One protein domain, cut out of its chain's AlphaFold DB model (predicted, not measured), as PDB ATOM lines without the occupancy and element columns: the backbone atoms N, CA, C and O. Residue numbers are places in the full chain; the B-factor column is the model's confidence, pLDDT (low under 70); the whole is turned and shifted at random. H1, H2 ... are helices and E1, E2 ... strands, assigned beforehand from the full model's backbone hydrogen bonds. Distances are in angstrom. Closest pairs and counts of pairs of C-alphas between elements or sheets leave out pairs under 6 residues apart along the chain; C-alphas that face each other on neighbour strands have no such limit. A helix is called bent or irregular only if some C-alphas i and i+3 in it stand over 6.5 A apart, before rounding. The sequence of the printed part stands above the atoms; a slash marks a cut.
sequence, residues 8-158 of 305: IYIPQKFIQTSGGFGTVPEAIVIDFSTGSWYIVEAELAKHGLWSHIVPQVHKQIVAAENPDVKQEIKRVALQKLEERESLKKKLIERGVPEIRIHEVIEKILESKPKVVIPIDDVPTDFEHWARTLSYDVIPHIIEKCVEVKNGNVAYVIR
ATOM      1  N   ILE A   8      -4.389 -47.269 -18.490       89.94
ATOM      2  CA  ILE A   8      -3.909 -48.415 -19.265       89.94
ATOM      3  C   ILE A   8      -4.873 -48.639 -20.420       89.94
ATOM      4  O   ILE A   8      -6.060 -48.872 -20.215       89.94
ATOM      5  N   TYR A   9      -4.331 -48.605 -21.634       89.94
ATOM      6  CA  TYR A   9      -5.058 -48.856 -22.870       89.94
ATOM      7  C   TYR A   9      -4.703 -50.241 -23.423       89.94
ATOM      8  O   TYR A   9      -3.535 -50.528 -23.714       89.94
ATOM      9  N   ILE A  10      -5.710 -51.101 -23.570       91.25
ATOM     10  CA  ILE A  10      -5.592 -52.459 -24.099       91.25
ATOM     11  C   ILE A  10      -6.347 -52.520 -25.437       91.25
ATOM     12  O   ILE A  10      -7.573 -52.617 -25.427       91.25
ATOM     13  N   PRO A  11      -5.652 -52.459 -26.583       89.25
ATOM     14  CA  PRO A  11      -6.305 -52.518 -27.888       89.25
ATOM     15  C   PRO A  11      -6.809 -53.926 -28.213       89.25
ATOM     16  O   PRO A  11      -6.105 -54.899 -27.937       89.25
ATOM     17  N   GLN A  12      -7.979 -54.005 -28.858       87.12
ATOM     18  CA  GLN A  12      -8.469 -55.173 -29.608       87.12
ATOM     19  C   GLN A  12      -8.326 -56.511 -28.868       87.12
ATOM     20  O   GLN A  12      -7.866 -57.521 -29.409       87.12
ATOM     21  N   LYS A  13      -8.698 -56.522 -27.586       86.75
ATOM     22  CA  LYS A  13      -8.610 -57.723 -26.757       86.75
ATOM     23  C   LYS A  13      -9.799 -58.632 -27.038       86.75
ATOM     24  O   LYS A  13     -10.930 -58.251 -26.775       86.75
ATOM     25  N   PHE A  14      -9.547 -59.859 -27.489       86.62
ATOM     26  CA  PHE A  14     -10.600 -60.870 -27.564       86.62
ATOM     27  C   PHE A  14     -11.162 -61.175 -26.170       86.62
ATOM     28  O   PHE A  14     -10.409 -61.513 -25.251       86.62
ATOM     29  N   ILE A  15     -12.482 -61.071 -26.039       89.12
ATOM     30  CA  ILE A  15     -13.245 -61.399 -24.837       89.12
ATOM     31  C   ILE A  15     -14.379 -62.357 -25.202       89.12
ATOM     32  O   ILE A  15     -14.864 -62.375 -26.333       89.12
ATOM     33  N   GLN A  16     -14.813 -63.174 -24.249       86.69
ATOM     34  CA  GLN A  16     -15.851 -64.172 -24.490       86.69
ATOM     35  C   GLN A  16     -16.814 -64.286 -23.318       86.69
ATOM     36  O   GLN A  16     -16.417 -64.209 -22.155       86.69
ATOM     37  N   THR A  17     -18.090 -64.507 -23.624       84.38
ATOM     38  CA  THR A  17     -19.091 -64.822 -22.603       84.38
ATOM     39  C   THR A  17     -18.800 -66.180 -21.969       84.38
ATOM     40  O   THR A  17     -18.147 -67.031 -22.572       84.38
ATOM     41  N   SER A  18     -19.347 -66.434 -20.778       82.38
ATOM     42  CA  SER A  18     -19.253 -67.758 -20.139       82.38
ATOM     43  C   SER A  18     -19.895 -68.878 -20.974       82.38
ATOM     44  O   SER A  18     -19.581 -70.044 -20.776       82.38
ATOM     45  N   GLY A  19     -20.768 -68.532 -21.930       78.12
ATOM     46  CA  GLY A  19     -21.344 -69.461 -22.908       78.12
ATOM     47  C   GLY A  19     -20.488 -69.687 -24.162       78.12
ATOM     48  O   GLY A  19     -20.962 -70.331 -25.090       78.12
ATOM     49  N   GLY A  20     -19.267 -69.140 -24.230       77.06
ATOM     50  CA  GLY A  20     -18.323 -69.359 -25.335       77.06
ATOM     51  C   GLY A  20     -18.502 -68.439 -26.548       77.06
ATOM     52  O   GLY A  20     -17.858 -68.640 -27.576       77.06
ATOM     53  N   PHE A  21     -19.350 -67.410 -26.463       78.69
ATOM     54  CA  PHE A  21     -19.512 -66.453 -27.558       78.69
ATOM     55  C   PHE A  21     -18.442 -65.360 -27.489       78.69
ATOM     56  O   PHE A  21     -18.449 -64.538 -26.574       78.69
ATOM     57  N   GLY A  22     -17.565 -65.323 -28.492       80.62
ATOM     58  CA  GLY A  22     -16.491 -64.334 -28.608       80.62
ATOM     59  C   GLY A  22     -16.921 -62.983 -29.190       80.62
ATOM     60  O   GLY A  22     -17.850 -62.898 -30.004       80.62
ATOM     61  N   THR A  23     -16.220 -61.928 -28.789       87.62
ATOM     62  CA  THR A  23     -16.278 -60.574 -29.355       87.62
ATOM     63  C   THR A  23     -14.939 -59.862 -29.133       87.62
ATOM     64  O   THR A  23     -14.134 -60.274 -28.297       87.62
ATOM     65  N   VAL A  24     -14.677 -58.821 -29.914       87.88
ATOM     66  CA  VAL A  24     -13.478 -57.989 -29.808       87.88
ATOM     67  C   VAL A  24     -13.967 -56.546 -29.764       87.88
ATOM     68  O   VAL A  24     -14.490 -56.101 -30.778       87.88
ATOM     69  N   PRO A  25     -13.887 -55.852 -28.617       90.75
ATOM     70  CA  PRO A  25     -14.028 -54.406 -28.582       90.75
ATOM     71  C   PRO A  25     -12.777 -53.720 -29.123       90.75
ATOM     72  O   PRO A  25     -11.669 -54.266 -29.048       90.75
ATOM     73  N   GLU A  26     -12.939 -52.473 -29.541       89.38
ATOM     74  CA  GLU A  26     -11.849 -51.676 -30.105       89.38
ATOM     75  C   GLU A  26     -10.764 -51.453 -29.056       89.38
ATOM     76  O   GLU A  26      -9.562 -51.570 -29.335       89.38
ATOM     77  N   ALA A  27     -11.187 -51.203 -27.815       92.81
ATOM     78  CA  ALA A  27     -10.288 -51.186 -26.679       92.81
ATOM     79  C   ALA A  27     -10.972 -51.499 -25.351       92.81
ATOM     80  O   ALA A  27     -12.168 -51.293 -25.154       92.81
ATOM     81  N   ILE A  28     -10.144 -51.913 -24.399       94.69
ATOM     82  CA  ILE A  28     -10.453 -51.894 -22.973       94.69
ATOM     83  C   ILE A  28      -9.536 -50.866 -22.320       94.69
ATOM     84  O   ILE A  28      -8.325 -50.864 -22.557       94.69
ATOM     85  N   VAL A  29     -10.103 -49.988 -21.497       94.00
ATOM     86  CA  VAL A  29      -9.360 -48.911 -20.832       94.00
ATOM     87  C   VAL A  29      -9.552 -49.001 -19.330       94.00
ATOM     88  O   VAL A  29     -10.676 -49.106 -18.860       94.00
ATOM     89  N   ILE A  30      -8.464 -48.940 -18.568       93.00
ATOM     90  CA  ILE A  30      -8.493 -48.869 -17.103       93.00
ATOM     91  C   ILE A  30      -8.012 -47.482 -16.707       93.00
ATOM     92  O   ILE A  30      -6.874 -47.122 -17.008       93.00
ATOM     93  N   ASP A  31      -8.874 -46.717 -16.045       89.81
ATOM     94  CA  ASP A  31      -8.596 -45.351 -15.622       89.81
ATOM     95  C   ASP A  31      -8.387 -45.288 -14.110       89.81
ATOM     96  O   ASP A  31      -9.307 -45.473 -13.307       89.81
ATOM     97  N   PHE A  32      -7.147 -45.003 -13.720       83.81
ATOM     98  CA  PHE A  32      -6.774 -44.898 -12.315       83.81
ATOM     99  C   PHE A  32      -7.206 -43.578 -11.678       83.81
ATOM    100  O   PHE A  32      -7.280 -43.499 -10.454       83.81
ATOM    101  N   SER A  33      -7.476 -42.544 -12.479       81.00
ATOM    102  CA  SER A  33      -7.950 -41.252 -11.979       81.00
ATOM    103  C   SER A  33      -9.406 -41.332 -11.529       81.00
ATOM    104  O   SER A  33      -9.744 -40.804 -10.471       81.00
ATOM    105  N   THR A  34     -10.248 -42.053 -12.276       83.38
ATOM    106  CA  THR A  34     -11.668 -42.236 -11.933       83.38
ATOM    107  C   THR A  34     -11.945 -43.529 -11.167       83.38
ATOM    108  O   THR A  34     -13.049 -43.714 -10.661       83.38
ATOM    109  N   GLY A  35     -10.982 -44.455 -11.106       86.81
ATOM    110  CA  GLY A  35     -11.189 -45.787 -10.536       86.81
ATOM    111  C   GLY A  35     -12.229 -46.601 -11.309       86.81
ATOM    112  O   GLY A  35     -12.962 -47.387 -10.715       86.81
ATOM    113  N   SER A  36     -12.340 -46.369 -12.619       91.12
ATOM    114  CA  SER A  36     -13.307 -47.028 -13.503       91.12
ATOM    115  C   SER A  36     -12.591 -47.716 -14.655       91.12
ATOM    116  O   SER A  36     -11.443 -47.405 -14.974       91.12
ATOM    117  N   TRP A  37     -13.290 -48.629 -15.316       95.12
ATOM    118  CA  TRP A  37     -12.818 -49.219 -16.556       95.12
ATOM    119  C   TRP A  37     -13.902 -49.177 -17.623       95.12
ATOM    120  O   TRP A  37     -15.096 -49.091 -17.325       95.12
ATOM    121  N   TYR A  38     -13.453 -49.182 -18.869       95.12
ATOM    122  CA  TYR A  38     -14.267 -48.871 -20.025       95.12
ATOM    123  C   TYR A  38     -14.090 -49.929 -21.102       95.12
ATOM    124  O   TYR A  38     -12.973 -50.376 -21.369       95.12
ATOM    125  N   ILE A  39     -15.197 -50.271 -21.748       95.81
ATOM    126  CA  ILE A  39     -15.227 -50.938 -23.044       95.81
ATOM    127  C   ILE A  39     -15.431 -49.834 -24.075       95.81
ATOM    128  O   ILE A  39     -16.351 -49.029 -23.938       95.81
ATOM    129  N   VAL A  40     -14.557 -49.762 -25.071       92.69
ATOM    130  CA  VAL A  40     -14.637 -48.771 -26.143       92.69
ATOM    131  C   VAL A  40     -15.032 -49.483 -27.420       92.69
ATOM    132  O   VAL A  40     -14.368 -50.445 -27.797       92.69
ATOM    133  N   GLU A  41     -16.073 -48.981 -28.075       91.50
ATOM    134  CA  GLU A  41     -16.581 -49.523 -29.331       91.50
ATOM    135  C   GLU A  41     -16.904 -48.385 -30.299       91.50
ATOM    136  O   GLU A  41     -17.775 -47.567 -30.020       91.50
ATOM    137  N   ALA A  42     -16.172 -48.287 -31.405       86.44
ATOM    138  CA  ALA A  42     -16.340 -47.201 -32.363       86.44
ATOM    139  C   ALA A  42     -17.386 -47.579 -33.412       86.44
ATOM    140  O   ALA A  42     -17.246 -48.587 -34.095       86.44
ATOM    141  N   GLU A  43     -18.402 -46.736 -33.584       85.19
ATOM    142  CA  GLU A  43     -19.556 -47.042 -34.424       85.19
ATOM    143  C   GLU A  43     -19.885 -45.928 -35.411       85.19
ATOM    144  O   GLU A  43     -19.478 -44.776 -35.262       85.19
ATOM    145  N   LEU A  44     -20.662 -46.282 -36.436       82.25
ATOM    146  CA  LEU A  44     -21.282 -45.317 -37.340       82.25
ATOM    147  C   LEU A  44     -22.798 -45.404 -37.188       82.25
ATOM    148  O   LEU A  44     -23.366 -46.495 -37.238       82.25
ATOM    149  N   ALA A  45     -23.479 -44.265 -37.093       78.19
ATOM    150  CA  ALA A  45     -24.929 -44.188 -36.933       78.19
ATOM    151  C   ALA A  45     -25.677 -44.981 -38.018       78.19
ATOM    152  O   ALA A  45     -26.690 -45.632 -37.752       78.19
ATOM    153  N   LYS A  46     -25.125 -45.013 -39.239       77.00
ATOM    154  CA  LYS A  46     -25.668 -45.768 -40.380       77.00
ATOM    155  C   LYS A  46     -25.691 -47.292 -40.192       77.00
ATOM    156  O   LYS A  46     -26.406 -47.960 -40.931       77.00
ATOM    157  N   HIS A  47     -24.909 -47.857 -39.265       75.56
ATOM    158  CA  HIS A  47     -24.939 -49.297 -38.970       75.56
ATOM    159  C   HIS A  47     -26.244 -49.716 -38.267       75.56
ATOM    160  O   HIS A  47     -26.605 -50.896 -38.260       75.56
ATOM    161  N   GLY A  48     -26.988 -48.737 -37.741       79.25
ATOM    162  CA  GLY A  48     -28.283 -48.925 -37.110       79.25
ATOM    163  C   GLY A  48     -28.159 -49.349 -35.649       79.25
ATOM    164  O   GLY A  48     -27.467 -50.309 -35.306       79.25
ATOM    165  N   LEU A  49     -28.886 -48.640 -34.781       84.69
ATOM    166  CA  LEU A  49     -28.883 -48.884 -33.339       84.69
ATOM    167  C   LEU A  49     -29.264 -50.335 -33.015       84.69
ATOM    168  O   LEU A  49     -28.487 -51.068 -32.408       84.69
ATOM    169  N   TRP A  50     -30.448 -50.758 -33.458       87.31
ATOM    170  CA  TRP A  50     -31.034 -52.052 -33.105       87.31
ATOM    171  C   TRP A  50     -30.374 -53.242 -33.809       87.31
ATOM    172  O   TRP A  50     -30.337 -54.340 -33.260       87.31
ATOM    173  N   SER A  51     -29.849 -53.030 -35.016       81.56
ATOM    174  CA  SER A  51     -29.241 -54.075 -35.844       81.56
ATOM    175  C   SER A  51     -27.783 -54.360 -35.501       81.56
ATOM    176  O   SER A  51     -27.329 -55.477 -35.747       81.56
ATOM    177  N   HIS A  52     -27.050 -53.381 -34.962       82.00
ATOM    178  CA  HIS A  52     -25.600 -53.497 -34.800       82.00
ATOM    179  C   HIS A  52     -25.107 -53.079 -33.413       82.00
ATOM    180  O   HIS A  52     -24.608 -53.925 -32.669       82.00
ATOM    181  N   ILE A  53     -25.357 -51.826 -33.023       86.44
ATOM    182  CA  ILE A  53     -24.837 -51.250 -31.773       86.44
ATOM    183  C   ILE A  53     -25.364 -52.023 -30.554       86.44
ATOM    184  O   ILE A  53     -24.594 -52.456 -29.697       86.44
ATOM    185  N   VAL A  54     -26.682 -52.249 -30.479       89.69
ATOM    186  CA  VAL A  54     -27.307 -52.937 -29.337       89.69
ATOM    187  C   VAL A  54     -26.774 -54.367 -29.161       89.69
ATOM    188  O   VAL A  54     -26.328 -54.678 -28.047       89.69
ATOM    189  N   PRO A  55     -26.785 -55.243 -30.193       87.94
ATOM    190  CA  PRO A  55     -26.211 -56.582 -30.084       87.94
ATOM    191  C   PRO A  55     -24.742 -56.589 -29.653       87.94
ATOM    192  O   PRO A  55     -24.361 -57.400 -28.804       87.94
ATOM    193  N   GLN A  56     -23.924 -55.696 -30.216       88.44
ATOM    194  CA  GLN A  56     -22.488 -55.651 -29.956       88.44
ATOM    195  C   GLN A  56     -22.189 -55.253 -28.513       88.44
ATOM    196  O   GLN A  56     -21.513 -55.996 -27.796       88.44
ATOM    197  N   VAL A  57     -22.796 -54.160 -28.049       92.56
ATOM    198  CA  VAL A  57     -22.637 -53.663 -26.677       92.56
ATOM    199  C   VAL A  57     -23.091 -54.701 -25.653       92.56
ATOM    200  O   VAL A  57     -22.374 -54.974 -24.691       92.56
ATOM    201  N   HIS A  58     -24.237 -55.357 -25.871       92.50
ATOM    202  CA  HIS A  58     -24.703 -56.412 -24.962       92.50
ATOM    203  C   HIS A  58     -23.720 -57.572 -24.884       92.50
ATOM    204  O   HIS A  58     -23.395 -58.043 -23.793       92.50
ATOM    205  N   LYS A  59     -23.232 -58.035 -26.037       90.25
ATOM    206  CA  LYS A  59     -22.297 -59.156 -26.097       90.25
ATOM    207  C   LYS A  59     -21.008 -58.846 -25.344       90.25
ATOM    208  O   LYS A  59     -20.515 -59.698 -24.608       90.25
ATOM    209  N   GLN A  60     -20.494 -57.630 -25.495       93.56
ATOM    210  CA  GLN A  60     -19.280 -57.177 -24.825       93.56
ATOM    211  C   GLN A  60     -19.468 -57.005 -23.323       93.56
ATOM    212  O   GLN A  60     -18.614 -57.460 -22.571       93.56
ATOM    213  N   ILE A  61     -20.592 -56.440 -22.873       94.56
ATOM    214  CA  ILE A  61     -20.926 -56.350 -21.444       94.56
ATOM    215  C   ILE A  61     -20.967 -57.750 -20.821       94.56
ATOM    216  O   ILE A  61     -20.328 -58.002 -19.803       94.56
ATOM    217  N   VAL A  62     -21.673 -58.694 -21.452       94.25
ATOM    218  CA  VAL A  62     -21.772 -60.070 -20.937       94.25
ATOM    219  C   VAL A  62     -20.406 -60.763 -20.942       94.25
ATOM    220  O   VAL A  62     -20.084 -61.497 -20.011       94.25
ATOM    221  N   ALA A  63     -19.582 -60.533 -21.966       92.31
ATOM    222  CA  ALA A  63     -18.225 -61.068 -22.025       92.31
ATOM    223  C   ALA A  63     -17.304 -60.441 -20.965       92.31
ATOM    224  O   ALA A  63     -16.475 -61.139 -20.391       92.31
ATOM    225  N   ALA A  64     -17.474 -59.157 -20.661       93.00
ATOM    226  CA  ALA A  64     -16.728 -58.439 -19.635       93.00
ATOM    227  C   ALA A  64     -17.078 -58.882 -18.209       93.00
ATOM    228  O   ALA A  64     -16.229 -58.793 -17.325       93.00
ATOM    229  N   GLU A  65     -18.286 -59.402 -17.975       91.12
ATOM    230  CA  GLU A  65     -18.665 -59.991 -16.685       91.12
ATOM    231  C   GLU A  65     -18.086 -61.395 -16.455       91.12
ATOM    232  O   GLU A  65     -18.097 -61.884 -15.324       91.12
ATOM    233  N   ASN A  66     -17.529 -62.036 -17.487       93.00
ATOM    234  CA  ASN A  66     -16.881 -63.335 -17.344       93.00
ATOM    235  C   ASN A  66     -15.624 -63.219 -16.445       93.00
ATOM    236  O   ASN A  66     -14.689 -62.493 -16.801       93.00
ATOM    237  N   PRO A  67     -15.545 -63.952 -15.314       92.94
ATOM    238  CA  PRO A  67     -14.389 -63.910 -14.419       92.94
ATOM    239  C   PRO A  67     -13.061 -64.233 -15.112       92.94
ATOM    240  O   PRO A  67     -12.060 -63.574 -14.832       92.94
ATOM    241  N   ASP A  68     -13.055 -65.179 -16.056       92.00
ATOM    242  CA  ASP A  68     -11.846 -65.561 -16.796       92.00
ATOM    243  C   ASP A  68     -11.347 -64.406 -17.670       92.00
ATOM    244  O   ASP A  68     -10.149 -64.125 -17.742       92.00
ATOM    245  N   VAL A  69     -12.281 -63.672 -18.286       92.81
ATOM    246  CA  VAL A  69     -11.974 -62.462 -19.054       92.81
ATOM    247  C   VAL A  69     -11.417 -61.376 -18.136       92.81
ATOM    248  O   VAL A  69     -10.401 -60.774 -18.476       92.81
ATOM    249  N   LYS A  70     -12.011 -61.148 -16.956       94.62
ATOM    250  CA  LYS A  70     -11.504 -60.159 -15.985       94.62
ATOM    251  C   LYS A  70     -10.086 -60.493 -15.517       94.62
ATOM    252  O   LYS A  70      -9.243 -59.597 -15.455       94.62
ATOM    253  N   GLN A  71      -9.791 -61.766 -15.247       93.56
ATOM    254  CA  GLN A  71      -8.437 -62.204 -14.885       93.56
ATOM    255  C   GLN A  71      -7.439 -61.978 -16.024       93.56
ATOM    256  O   GLN A  71      -6.331 -61.486 -15.800       93.56
ATOM    257  N   GLU A  72      -7.839 -62.259 -17.260       93.19
ATOM    258  CA  GLU A  72      -6.981 -62.038 -18.419       93.19
ATOM    259  C   GLU A  72      -6.752 -60.541 -18.703       93.19
ATOM    260  O   GLU A  72      -5.634 -60.132 -19.026       93.19
ATOM    261  N   ILE A  73      -7.773 -59.693 -18.523       95.00
ATOM    262  CA  ILE A  73      -7.641 -58.229 -18.593       95.00
ATOM    263  C   ILE A  73      -6.668 -57.738 -17.519       95.00
ATOM    264  O   ILE A  73      -5.757 -56.972 -17.834       95.00
ATOM    265  N   LYS A  74      -6.807 -58.213 -16.272       94.25
ATOM    266  CA  LYS A  74      -5.895 -57.893 -15.161       94.25
ATOM    267  C   LYS A  74      -4.452 -58.236 -15.523       94.25
ATOM    268  O   LYS A  74      -3.567 -57.398 -15.360       94.25
ATOM    269  N   ARG A  75      -4.213 -59.436 -16.061       93.00
ATOM    270  CA  ARG A  75      -2.880 -59.896 -16.473       93.00
ATOM    271  C   ARG A  75      -2.259 -58.981 -17.528       93.00
ATOM    272  O   ARG A  75      -1.119 -58.549 -17.368       93.00
ATOM    273  N   VAL A  76      -3.004 -58.654 -18.586       92.81
ATOM    274  CA  VAL A  76      -2.518 -57.764 -19.656       92.81
ATOM    275  C   VAL A  76      -2.298 -56.341 -19.140       92.81
ATOM    276  O   VAL A  76      -1.336 -55.685 -19.538       92.81
ATOM    277  N   ALA A  77      -3.159 -55.862 -18.242       91.62
ATOM    278  CA  ALA A  77      -3.016 -54.542 -17.644       91.62
ATOM    279  C   ALA A  77      -1.721 -54.419 -16.834       91.62
ATOM    280  O   ALA A  77      -0.981 -53.454 -17.002       91.62
ATOM    281  N   LEU A  78      -1.422 -55.422 -16.006       89.69
ATOM    282  CA  LEU A  78      -0.192 -55.476 -15.217       89.69
ATOM    283  C   LEU A  78       1.051 -55.483 -16.110       89.69
ATOM    284  O   LEU A  78       1.947 -54.674 -15.894       89.69
ATOM    285  N   GLN A  79       1.053 -56.299 -17.166       89.75
ATOM    286  CA  GLN A  79       2.144 -56.322 -18.144       89.75
ATOM    287  C   GLN A  79       2.370 -54.938 -18.781       89.75
ATOM    288  O   GLN A  79       3.489 -54.438 -18.829       89.75
ATOM    289  N   LYS A  80       1.300 -54.267 -19.222       87.62
ATOM    290  CA  LYS A  80       1.405 -52.916 -19.800       87.62
ATOM    291  C   LYS A  80       1.863 -51.862 -18.800       87.62
ATOM    292  O   LYS A  80       2.465 -50.863 -19.189       87.62
ATOM    293  N   LEU A  81       1.530 -52.043 -17.527       85.12
ATOM    294  CA  LEU A  81       1.968 -51.145 -16.472       85.12
ATOM    295  C   LEU A  81       3.454 -51.331 -16.168       85.12
ATOM    296  O   LEU A  81       4.142 -50.340 -15.939       85.12
ATOM    297  N   GLU A  82       3.957 -52.567 -16.218       83.69
ATOM    298  CA  GLU A  82       5.387 -52.867 -16.102       83.69
ATOM    299  C   GLU A  82       6.220 -52.127 -17.152       83.69
ATOM    300  O   GLU A  82       7.272 -51.587 -16.822       83.69
ATOM    301  N   GLU A  83       5.697 -52.004 -18.370       83.06
ATOM    302  CA  GLU A  83       6.321 -51.281 -19.484       83.06
ATOM    303  C   GLU A  83       6.273 -49.741 -19.331       83.06
ATOM    304  O   GLU A  83       6.929 -49.022 -20.089       83.06
ATOM    305  N   ARG A  84       5.505 -49.199 -18.371       79.19
ATOM    306  CA  ARG A  84       5.261 -47.753 -18.198       79.19
ATOM    307  C   ARG A  84       5.686 -47.233 -16.825       79.19
ATOM    308  O   ARG A  84       4.864 -46.874 -15.981       79.19
ATOM    309  N   GLU A  85       6.994 -47.068 -16.652       75.19
ATOM    310  CA  GLU A  85       7.611 -46.516 -15.434       75.19
ATOM    311  C   GLU A  85       7.078 -45.130 -15.024       75.19
ATOM    312  O   GLU A  85       6.902 -44.847 -13.839       75.19
ATOM    313  N   SER A  86       6.762 -44.254 -15.984       77.25
ATOM    314  CA  SER A  86       6.195 -42.928 -15.691       77.25
ATOM    315  C   SER A  86       4.802 -43.003 -15.057       77.25
ATOM    316  O   SER A  86       4.493 -42.219 -14.161       77.25
ATOM    317  N   LEU A  87       3.978 -43.967 -15.477       74.75
ATOM    318  CA  LEU A  87       2.646 -44.184 -14.917       74.75
ATOM    319  C   LEU A  87       2.740 -44.782 -13.509       74.75
ATOM    320  O   LEU A  87       2.045 -44.318 -12.609       74.75
ATOM    321  N   LYS A  88       3.657 -45.735 -13.281       75.25
ATOM    322  CA  LYS A  88       3.926 -46.277 -11.937       75.25
ATOM    323  C   LYS A  88       4.308 -45.180 -10.945       75.25
ATOM    324  O   LYS A  88       3.734 -45.116  -9.861       75.25
ATOM    325  N   LYS A  89       5.223 -44.281 -11.327       74.50
ATOM    326  CA  LYS A  89       5.637 -43.150 -10.477       74.50
ATOM    327  C   LYS A  89       4.465 -42.239 -10.116       74.50
ATOM    328  O   LYS A  89       4.265 -41.975  -8.935       74.50
ATOM    329  N   LYS A  90       3.635 -41.854 -11.095       73.88
ATOM    330  CA  LYS A  90       2.422 -41.049 -10.848       73.88
ATOM    331  C   LYS A  90       1.439 -41.744  -9.890       73.88
ATOM    332  O   LYS A  90       0.822 -41.085  -9.054       73.88
ATOM    333  N   LEU A  91       1.288 -43.067  -9.984       69.62
ATOM    334  CA  LEU A  91       0.432 -43.841  -9.075       69.62
ATOM    335  C   LEU A  91       0.986 -43.859  -7.641       69.62
ATOM    336  O   LEU A  91       0.226 -43.663  -6.689       69.62
ATOM    337  N   ILE A  92       2.305 -44.020  -7.486       70.69
ATOM    338  CA  ILE A  92       2.991 -43.973  -6.185       70.69
ATOM    339  C   ILE A  92       2.863 -42.584  -5.548       70.69
ATOM    340  O   ILE A  92       2.513 -42.481  -4.373       70.69
ATOM    341  N   GLU A  93       3.066 -41.517  -6.324       68.50
ATOM    342  CA  GLU A  93       2.900 -40.124  -5.878       68.50
ATOM    343  C   GLU A  93       1.469 -39.820  -5.409       68.50
ATOM    344  O   GLU A  93       1.271 -39.043  -4.476       68.50
ATOM    345  N   ARG A  94       0.463 -40.482  -5.992       62.53
ATOM    346  CA  ARG A  94      -0.946 -40.399  -5.568       62.53
ATOM    347  C   ARG A  94      -1.289 -41.261  -4.351       62.53
ATOM    348  O   ARG A  94      -2.453 -41.337  -3.961       62.53
ATOM    349  N   GLY A  95      -0.296 -41.895  -3.731       58.16
ATOM    350  CA  GLY A  95      -0.482 -42.689  -2.523       58.16
ATOM    351  C   GLY A  95      -0.978 -44.110  -2.779       58.16
ATOM    352  O   GLY A  95      -1.522 -44.722  -1.859       58.16
ATOM    353  N   VAL A  96      -0.791 -44.652  -3.991       59.84
ATOM    354  CA  VAL A  96      -0.943 -46.089  -4.267       59.84
ATOM    355  C   VAL A  96       0.422 -46.752  -4.077       59.84
ATOM    356  O   VAL A  96       1.284 -46.612  -4.943       59.84
ATOM    357  N   PRO A  97       0.672 -47.477  -2.968       60.09
ATOM    358  CA  PRO A  97       1.925 -48.204  -2.810       60.09
ATOM    359  C   PRO A  97       2.069 -49.216  -3.947       60.09
ATOM    360  O   PRO A  97       1.098 -49.899  -4.274       60.09
ATOM    361  N   GLU A  98       3.270 -49.360  -4.502       57.75
ATOM    362  CA  GLU A  98       3.557 -50.262  -5.629       57.75
ATOM    363  C   GLU A  98       3.049 -51.695  -5.377       57.75
ATOM    364  O   GLU A  98       2.432 -52.317  -6.239       57.75
ATOM    365  N   ILE A  99       3.157 -52.160  -4.127       57.19
ATOM    366  CA  ILE A  99       2.685 -53.480  -3.680       57.19
ATOM    367  C   ILE A  99       1.156 -53.670  -3.760       57.19
ATOM    368  O   ILE A  99       0.671 -54.796  -3.699       57.19
ATOM    369  N   ARG A 100       0.376 -52.588  -3.886       70.81
ATOM    370  CA  ARG A 100      -1.099 -52.606  -3.920       70.81
ATOM    371  C   ARG A 100      -1.683 -52.379  -5.309       70.81
ATOM    372  O   ARG A 100      -2.900 -52.417  -5.457       70.81
ATOM    373  N   ILE A 101      -0.856 -52.177  -6.330       76.69
ATOM    374  CA  ILE A 101      -1.313 -51.940  -7.707       76.69
ATOM    375  C   ILE A 101      -2.205 -53.088  -8.207       76.69
ATOM    376  O   ILE A 101      -3.248 -52.841  -8.812       76.69
ATOM    377  N   HIS A 102      -1.847 -54.334  -7.885       83.94
ATOM    378  CA  HIS A 102      -2.669 -55.506  -8.194       83.94
ATOM    379  C   HIS A 102      -4.065 -55.423  -7.560       83.94
ATOM    380  O   HIS A 102      -5.050 -55.679  -8.249       83.94
ATOM    381  N   GLU A 103      -4.149 -55.040  -6.277       85.44
ATOM    382  CA  GLU A 103      -5.422 -54.873  -5.558       85.44
ATOM    383  C   GLU A 103      -6.258 -53.736  -6.164       85.44
ATOM    384  O   GLU A 103      -7.481 -53.823  -6.223       85.44
ATOM    385  N   VAL A 104      -5.609 -52.658  -6.619       87.00
ATOM    386  CA  VAL A 104      -6.293 -51.514  -7.237       87.00
ATOM    387  C   VAL A 104      -6.907 -51.906  -8.576       87.00
ATOM    388  O   VAL A 104      -8.088 -51.646  -8.786       87.00
ATOM    389  N   ILE A 105      -6.144 -52.554  -9.461       90.44
ATOM    390  CA  ILE A 105      -6.660 -53.015 -10.760       90.44
ATOM    391  C   ILE A 105      -7.802 -54.011 -10.550       90.44
ATOM    392  O   ILE A 105      -8.837 -53.901 -11.200       90.44
ATOM    393  N   GLU A 106      -7.643 -54.948  -9.616       91.25
ATOM    394  CA  GLU A 106      -8.685 -55.915  -9.268       91.25
ATOM    395  C   GLU A 106      -9.967 -55.231  -8.800       91.25
ATOM    396  O   GLU A 106     -11.024 -55.474  -9.373       91.25
ATOM    397  N   LYS A 107      -9.864 -54.293  -7.857       91.56
ATOM    398  CA  LYS A 107     -11.010 -53.519  -7.375       91.56
ATOM    399  C   LYS A 107     -11.698 -52.729  -8.494       91.56
ATOM    400  O   LYS A 107     -12.919 -52.592  -8.484       91.56
ATOM    401  N   ILE A 108     -10.936 -52.187  -9.447       93.62
ATOM    402  CA  ILE A 108     -11.511 -51.492 -10.605       93.62
ATOM    403  C   ILE A 108     -12.282 -52.490 -11.484       93.62
ATOM    404  O   ILE A 108     -13.422 -52.214 -11.842       93.62
ATOM    405  N   LEU A 109     -11.714 -53.659 -11.788       94.38
ATOM    406  CA  LEU A 109     -12.353 -54.681 -12.633       94.38
ATOM    407  C   LEU A 109     -13.533 -55.404 -11.949       94.38
ATOM    408  O   LEU A 109     -14.402 -55.950 -12.629       94.38
ATOM    409  N   GLU A 110     -13.594 -55.397 -10.615       93.06
ATOM    410  CA  GLU A 110     -14.764 -55.847  -9.845       93.06
ATOM    411  C   GLU A 110     -15.981 -54.929 -10.038       93.06
ATOM    412  O   GLU A 110     -17.120 -55.380  -9.897       93.06
ATOM    413  N   SER A 111     -15.762 -53.656 -10.384       92.88
ATOM    414  CA  SER A 111     -16.847 -52.735 -10.727       92.88
ATOM    415  C   SER A 111     -17.420 -53.023 -12.119       92.88
ATOM    416  O   SER A 111     -16.779 -53.664 -12.955       92.88
ATOM    417  N   LYS A 112     -18.635 -52.534 -12.386       93.25
ATOM    418  CA  LYS A 112     -19.237 -52.641 -13.720       93.25
ATOM    419  C   LYS A 112     -18.454 -51.789 -14.728       93.25
ATOM    420  O   LYS A 112     -18.165 -50.631 -14.414       93.25
ATOM    421  N   PRO A 113     -18.160 -52.305 -15.933       95.00
ATOM    422  CA  PRO A 113     -17.572 -51.494 -16.985       95.00
ATOM    423  C   PRO A 113     -18.549 -50.406 -17.428       95.00
ATOM    424  O   PRO A 113     -19.766 -50.608 -17.463       95.00
ATOM    425  N   LYS A 114     -17.998 -49.267 -17.835       94.81
ATOM    426  CA  LYS A 114     -18.724 -48.269 -18.624       94.81
ATOM    427  C   LYS A 114     -18.490 -48.552 -20.106       94.81
ATOM    428  O   LYS A 114     -17.414 -49.008 -20.483       94.81
ATOM    429  N   VAL A 115     -19.467 -48.287 -20.959       94.31
ATOM    430  CA  VAL A 115     -19.332 -48.466 -22.409       94.31
ATOM    431  C   VAL A 115     -19.232 -47.098 -23.057       94.31
ATOM    432  O   VAL A 115     -20.116 -46.265 -22.892       94.31
ATOM    433  N   VAL A 116     -18.148 -46.858 -23.779       92.62
ATOM    434  CA  VAL A 116     -17.897 -45.614 -24.505       92.62
ATOM    435  C   VAL A 116     -18.024 -45.890 -25.991       92.62
ATOM    436  O   VAL A 116     -17.321 -46.751 -26.517       92.62
ATOM    437  N   ILE A 117     -18.898 -45.139 -26.661       90.88
ATOM    438  CA  ILE A 117     -19.202 -45.326 -28.080       90.88
ATOM    439  C   ILE A 117     -18.864 -44.052 -28.856       90.88
ATOM    440  O   ILE A 117     -19.698 -43.146 -28.930       90.88
ATOM    441  N   PRO A 118     -17.646 -43.930 -29.414       88.00
ATOM    442  CA  PRO A 118     -17.360 -42.919 -30.421       88.00
ATOM    443  C   PRO A 118     -18.276 -43.128 -31.635       88.00
ATOM    444  O   PRO A 118     -18.237 -44.197 -32.236       88.00
ATOM    445  N   ILE A 119     -19.097 -42.135 -31.981       87.00
ATOM    446  CA  ILE A 119     -20.110 -42.241 -33.041       87.00
ATOM    447  C   ILE A 119     -20.226 -40.943 -33.844       87.00
ATOM    448  O   ILE A 119     -20.042 -39.862 -33.297       87.00
ATOM    449  N   ASP A 120     -20.495 -41.025 -35.146       82.75
ATOM    450  CA  ASP A 120     -20.606 -39.852 -36.027       82.75
ATOM    451  C   ASP A 120     -21.932 -39.085 -35.885       82.75
ATOM    452  O   ASP A 120     -21.977 -37.890 -36.169       82.75
ATOM    453  N   ASP A 121     -22.986 -39.742 -35.397       82.06
ATOM    454  CA  ASP A 121     -24.269 -39.134 -35.030       82.06
ATOM    455  C   ASP A 121     -24.994 -39.997 -33.980       82.06
ATOM    456  O   ASP A 121     -24.772 -41.204 -33.912       82.06
ATOM    457  N   VAL A 122     -25.859 -39.417 -33.144       83.31
ATOM    458  CA  VAL A 122     -26.573 -40.167 -32.092       83.31
ATOM    459  C   VAL A 122     -27.959 -40.587 -32.597       83.31
ATOM    460  O   VAL A 122     -28.805 -39.721 -32.819       83.31
ATOM    461  N   PRO A 123     -28.250 -41.899 -32.744       84.62
ATOM    462  CA  PRO A 123     -29.571 -42.357 -33.167       84.62
ATOM    463  C   PRO A 123     -30.678 -41.917 -32.201       84.62
ATOM    464  O   PRO A 123     -30.485 -41.944 -30.988       84.62
ATOM    465  N   THR A 124     -31.870 -41.606 -32.718       84.69
ATOM    466  CA  THR A 124     -33.009 -41.076 -31.938       84.69
ATOM    467  C   THR A 124     -33.353 -41.900 -30.691       84.69
ATOM    468  O   THR A 124     -33.639 -41.349 -29.627       84.69
ATOM    469  N   ASP A 125     -33.295 -43.228 -30.801       87.12
ATOM    470  CA  ASP A 125     -33.644 -44.149 -29.713       87.12
ATOM    471  C   ASP A 125     -32.474 -44.439 -28.758       87.12
ATOM    472  O   ASP A 125     -32.659 -45.133 -27.757       87.12
ATOM    473  N   PHE A 126     -31.268 -43.929 -29.037       86.56
ATOM    474  CA  PHE A 126     -30.049 -44.297 -28.317       86.56
ATOM    475  C   PHE A 126     -30.159 -43.994 -26.825       86.56
ATOM    476  O   PHE A 126     -29.903 -44.869 -26.003       86.56
ATOM    477  N   GLU A 127     -30.573 -42.777 -26.457       87.06
ATOM    478  CA  GLU A 127     -30.689 -42.394 -25.046       87.06
ATOM    479  C   GLU A 127     -31.731 -43.231 -24.304       87.06
ATOM    480  O   GLU A 127     -31.511 -43.629 -23.160       87.06
ATOM    481  N   HIS A 128     -32.864 -43.513 -24.954       87.25
ATOM    482  CA  HIS A 128     -33.921 -44.336 -24.376       87.25
ATOM    483  C   HIS A 128     -33.414 -45.750 -24.122       87.25
ATOM    484  O   HIS A 128     -33.572 -46.266 -23.018       87.25
ATOM    485  N   TRP A 129     -32.753 -46.343 -25.118       90.31
ATOM    486  CA  TRP A 129     -32.130 -47.652 -25.003       90.31
ATOM    487  C   TRP A 129     -31.056 -47.685 -23.909       90.31
ATOM    488  O   TRP A 129     -31.115 -48.548 -23.034       90.31
ATOM    489  N   ALA A 130     -30.125 -46.731 -23.893       88.75
ATOM    490  CA  ALA A 130     -29.048 -46.664 -22.907       88.75
ATOM    491  C   ALA A 130     -29.588 -46.624 -21.468       88.75
ATOM    492  O   ALA A 130     -29.092 -47.341 -20.601       88.75
ATOM    493  N   ARG A 131     -30.673 -45.874 -21.221       89.44
ATOM    494  CA  ARG A 131     -31.341 -45.809 -19.906       89.44
ATOM    495  C   ARG A 131     -32.000 -47.122 -19.471       89.44
ATOM    496  O   ARG A 131     -32.292 -47.275 -18.288       89.44
ATOM    497  N   THR A 132     -32.245 -48.067 -20.382       91.06
ATOM    498  CA  THR A 132     -32.761 -49.403 -20.017       91.06
ATOM    499  C   THR A 132     -31.696 -50.303 -19.392       91.06
ATOM    500  O   THR A 132     -32.030 -51.300 -18.750       91.06
ATOM    501  N   LEU A 133     -30.415 -49.965 -19.563       89.12
ATOM    502  CA  LEU A 133     -29.300 -50.777 -19.102       89.12
ATOM    503  C   LEU A 133     -28.884 -50.389 -17.685       89.12
ATOM    504  O   LEU A 133     -28.888 -49.230 -17.293       89.12
ATOM    505  N   SER A 134     -28.436 -51.383 -16.917       90.12
ATOM    506  CA  SER A 134     -27.826 -51.150 -15.597       90.12
ATOM    507  C   SER A 134     -26.346 -50.726 -15.664       90.12
ATOM    508  O   SER A 134     -25.646 -50.803 -14.649       90.12
ATOM    509  N   TYR A 135     -25.881 -50.369 -16.865       91.62
ATOM    510  CA  TYR A 135     -24.511 -50.001 -17.219       91.62
ATOM    511  C   TYR A 135     -24.525 -48.612 -17.855       91.62
ATOM    512  O   TYR A 135     -25.441 -48.297 -18.613       91.62
ATOM    513  N   ASP A 136     -23.491 -47.815 -17.591       91.19
ATOM    514  CA  ASP A 136     -23.352 -46.499 -18.212       91.19
ATOM    515  C   ASP A 136     -22.905 -46.675 -19.667       91.19
ATOM    516  O   ASP A 136     -21.782 -47.116 -19.918       91.19
ATOM    517  N   VAL A 137     -23.769 -46.323 -20.620       91.38
ATOM    518  CA  VAL A 137     -23.444 -46.297 -22.053       91.38
ATOM    519  C   VAL A 137     -23.379 -44.846 -22.517       91.38
ATOM    520  O   VAL A 137     -24.370 -44.120 -22.464       91.38
ATOM    521  N   ILE A 138     -22.193 -44.417 -22.940       89.38
ATOM    522  CA  ILE A 138     -21.834 -43.016 -23.157       89.38
ATOM    523  C   ILE A 138     -21.488 -42.817 -24.639       89.38
ATOM    524  O   ILE A 138     -20.442 -43.302 -25.085       89.38
ATOM    525  N   PRO A 139     -22.319 -42.098 -25.414       88.12
ATOM    526  CA  PRO A 139     -21.980 -41.740 -26.782       88.12
ATOM    527  C   PRO A 139     -20.993 -40.563 -26.789       88.12
ATOM    528  O   PRO A 139     -21.171 -39.574 -26.074       88.12
ATOM    529  N   HIS A 140     -19.964 -40.647 -27.628       84.69
ATOM    530  CA  HIS A 140     -19.038 -39.549 -27.899       84.69
ATOM    531  C   HIS A 140     -19.117 -39.170 -29.373       84.69
ATOM    532  O   HIS A 140     -18.650 -39.912 -30.232       84.69
ATOM    533  N   ILE A 141     -19.685 -37.999 -29.664       82.12
ATOM    534  CA  ILE A 141     -19.849 -37.542 -31.044       82.12
ATOM    535  C   ILE A 141     -18.478 -37.199 -31.644       82.12
ATOM    536  O   ILE A 141     -17.744 -36.353 -31.117       82.12
ATOM    537  N   ILE A 142     -18.137 -37.855 -32.753       81.50
ATOM    538  CA  ILE A 142     -16.912 -37.625 -33.517       81.50
ATOM    539  C   ILE A 142     -17.235 -36.998 -34.871       81.50
ATOM    540  O   ILE A 142     -18.049 -37.494 -35.640       81.50
ATOM    541  N   GLU A 143     -16.550 -35.911 -35.201       75.06
ATOM    542  CA  GLU A 143     -16.657 -35.268 -36.505       75.06
ATOM    543  C   GLU A 143     -15.459 -35.635 -37.367       75.06
ATOM    544  O   GLU A 143     -14.305 -35.455 -36.979       75.06
ATOM    545  N   LYS A 144     -15.723 -36.125 -38.577       71.56
ATOM    546  CA  LYS A 144     -14.681 -36.359 -39.573       71.56
ATOM    547  C   LYS A 144     -14.388 -35.058 -40.323       71.56
ATOM    548  O   LYS A 144     -15.210 -34.586 -41.103       71.56
ATOM    549  N   CYS A 145     -13.194 -34.516 -40.144       67.19
ATOM    550  CA  CYS A 145     -12.658 -33.407 -40.922       67.19
ATOM    551  C   CYS A 145     -11.736 -33.939 -42.025       67.19
ATOM    552  O   CYS A 145     -10.939 -34.847 -41.800       67.19
ATOM    553  N   VAL A 146     -11.817 -33.359 -43.221       72.94
ATOM    554  CA  VAL A 146     -10.902 -33.668 -44.327       72.94
ATOM    555  C   VAL A 146     -10.169 -32.391 -44.712       72.94
ATOM    556  O   VAL A 146     -10.790 -31.374 -45.015       72.94
ATOM    557  N   GLU A 147      -8.840 -32.427 -44.666       63.75
ATOM    558  CA  GLU A 147      -7.988 -31.315 -45.060       63.75
ATOM    559  C   GLU A 147      -8.141 -31.057 -46.562       63.75
ATOM    560  O   GLU A 147      -7.805 -31.901 -47.392       63.75
ATOM    561  N   VAL A 148      -8.598 -29.853 -46.911       62.69
ATOM    562  CA  VAL A 148      -8.930 -29.455 -48.291       62.69
ATOM    563  C   VAL A 148      -7.742 -29.579 -49.253       62.69
ATOM    564  O   VAL A 148      -7.935 -29.841 -50.434       62.69
ATOM    565  N   LYS A 149      -6.508 -29.394 -48.767       68.50
ATOM    566  CA  LYS A 149      -5.305 -29.371 -49.615       68.50
ATOM    567  C   LYS A 149      -4.739 -30.755 -49.927       68.50
ATOM    568  O   LYS A 149      -4.305 -30.985 -51.049       68.50
ATOM    569  N   ASN A 150      -4.740 -31.653 -48.945       72.31
ATOM    570  CA  ASN A 150      -3.974 -32.902 -49.009       72.31
ATOM    571  C   ASN A 150      -4.868 -34.148 -48.892       72.31
ATOM    572  O   ASN A 150      -4.384 -35.266 -49.033       72.31
ATOM    573  N   GLY A 151      -6.159 -33.970 -48.587       69.75
ATOM    574  CA  GLY A 151      -7.084 -35.069 -48.316       69.75
ATOM    575  C   GLY A 151      -6.849 -35.768 -46.973       69.75
ATOM    576  O   GLY A 151      -7.460 -36.806 -46.721       69.75
ATOM    577  N   ASN A 152      -5.988 -35.222 -46.106       59.38
ATOM    578  CA  ASN A 152      -5.724 -35.798 -44.790       59.38
ATOM    579  C   ASN A 152      -7.004 -35.818 -43.956       59.38
ATOM    580  O   ASN A 152      -7.695 -34.809 -43.828       59.38
ATOM    581  N   VAL A 153      -7.311 -36.970 -43.374       67.62
ATOM    582  CA  VAL A 153      -8.492 -37.143 -42.531       67.62
ATOM    583  C   VAL A 153      -8.094 -36.938 -41.073       67.62
ATOM    584  O   VAL A 153      -7.203 -37.618 -40.572       67.62
ATOM    585  N   ALA A 154      -8.781 -36.031 -40.387       58.19
ATOM    586  CA  ALA A 154      -8.708 -35.854 -38.943       58.19
ATOM    587  C   ALA A 154     -10.083 -36.137 -38.333       58.19
ATOM    588  O   ALA A 154     -11.104 -35.788 -38.914       58.19
ATOM    589  N   TYR A 155     -10.118 -36.747 -37.154       61.66
ATOM    590  CA  TYR A 155     -11.355 -36.926 -36.400       61.66
ATOM    591  C   TYR A 155     -11.326 -35.989 -35.198       61.66
ATOM    592  O   TYR A 155     -10.457 -36.095 -34.332       61.66
ATOM    593  N   VAL A 156     -12.258 -35.044 -35.167       62.72
ATOM    594  CA  VAL A 156     -12.453 -34.123 -34.056       62.72
ATOM    595  C   VAL A 156     -13.472 -34.749 -33.124       62.72
ATOM    596  O   VAL A 156     -14.649 -34.861 -33.441       62.72
ATOM    597  N   ILE A 157     -13.020 -35.153 -31.945       64.75
ATOM    598  CA  ILE A 157     -13.940 -35.462 -30.854       64.75
ATOM    599  C   ILE A 157     -14.476 -34.111 -30.396       64.75
ATOM    600  O   ILE A 157     -13.723 -33.335 -29.795       64.75
ATOM    601  N   ARG A 158     -15.749 -33.804 -30.678       58.69
ATOM    602  CA  ARG A 158     -16.393 -32.712 -29.952       58.69
ATOM    603  C   ARG A 158     -16.398 -33.173 -28.513       58.69
ATOM    604  O   ARG A 158     -16.980 -34.207 -28.203       58.69
TER     605      ARG A 158
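Overview. This is residues 8 to 158 of the 305 residues of an uncharacterized protein of Archaeoglobus veneficus (UniProt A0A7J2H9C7). A strongly twisted six-stranded sheet, curled like part of a barrel, has three helices, H1, H2 and H4, over one face, making two layers. At one edge the hairpin of E5 and E6 forms an arm whose tip, residues 147 to 152, sticks out, while H3 lies off the sheet and H5 only grazes it. The 151 printed residues include five named helices and six named strands, in the order E1 E2 E3 H1 H2 H3 H4 E4 H5 E5 E6. The sheet runs E1 E2 E3 E4 E5 E6 and is mixed, and the class is mixed, helices and strands. The whole is compact, with a radius of gyration of the C-alphas of 17.2 A, and flat, spanning 48 by 46 by 25 A.

Arrangement. E1, residues 8 to 11, E2, 27 to 31, and E3, 36 to 40, form a meander, each strand the antiparallel neighbour of the one before; N 10 and O 28 are 2.8 A apart, N 38 and O 29 also 2.8 A, within hydrogen-bond range. H1, residues 49 to 64, is on the sheet, over E4, residues 114 to 119, at a height of 10.4 A; their closest C-alphas, Val 57 and Val 115, are 7.5 A apart. H2, residues 67 to 82, is over E1 and E2, with the C-alphas of Ile 8 and Ala 77 the closest to E1 at 6.4 A. H3, residues 85 to 93, and H2 only just touch, only at the corner, with Leu 81 and Lys 88 closest at 6.9 A between C-alphas. H4, residues 98 to 110, touches H2, closest C-alphas Lys 70 and Leu 109, 6.5 A, opposite ways at a shallow tilt of 34.7 degrees, only just short of steep. E3, the four helices and E4 form a strand-helix-strand unit, two parallel neighbour strands with helices between; N 116 and O 39 are 2.8 A apart. E4, H5, residues 126 to 131, and E5, residues 137 to 146, form another, with a right-handed crossover; N 140 and O 117 are 2.8 A apart. E5 pairs with E4 over residues 137 to 141 and, antiparallel, with E6, residues 153 to 157, over 142 to 146; N 145 and O 154 are 2.7 A apart. Every O i to N i+4 pair is within hydrogen-bond range in H2, H3 and H5, against 10 of 12 in H1 and 7 of 9 in H4.

Along the chain. E1 begins at C-alpha 8 (-3.909, -48.415, -19.265), and E6 ends at C-alpha 157 (-13.940, -35.462, -30.854). E5 is 28.5 A long, H2 22.7 A, H1 20.7 A and H4 19.6 A. H4 is irregular, with C-alphas 99 and 102 7.3 A apart; H1 is only just irregular, with C-alphas 51 and 54 6.9 A apart.

Size, cuts and confidence. The C-alphas farthest apart, Ile 99 and Lys 149, are 52.5 A apart. The printed part has no cut, and its long link is E1 to E2. The mean pLDDT of the printed part is 83.8; 20 residues are under 70, among them 93 to 99 and 151 to 158.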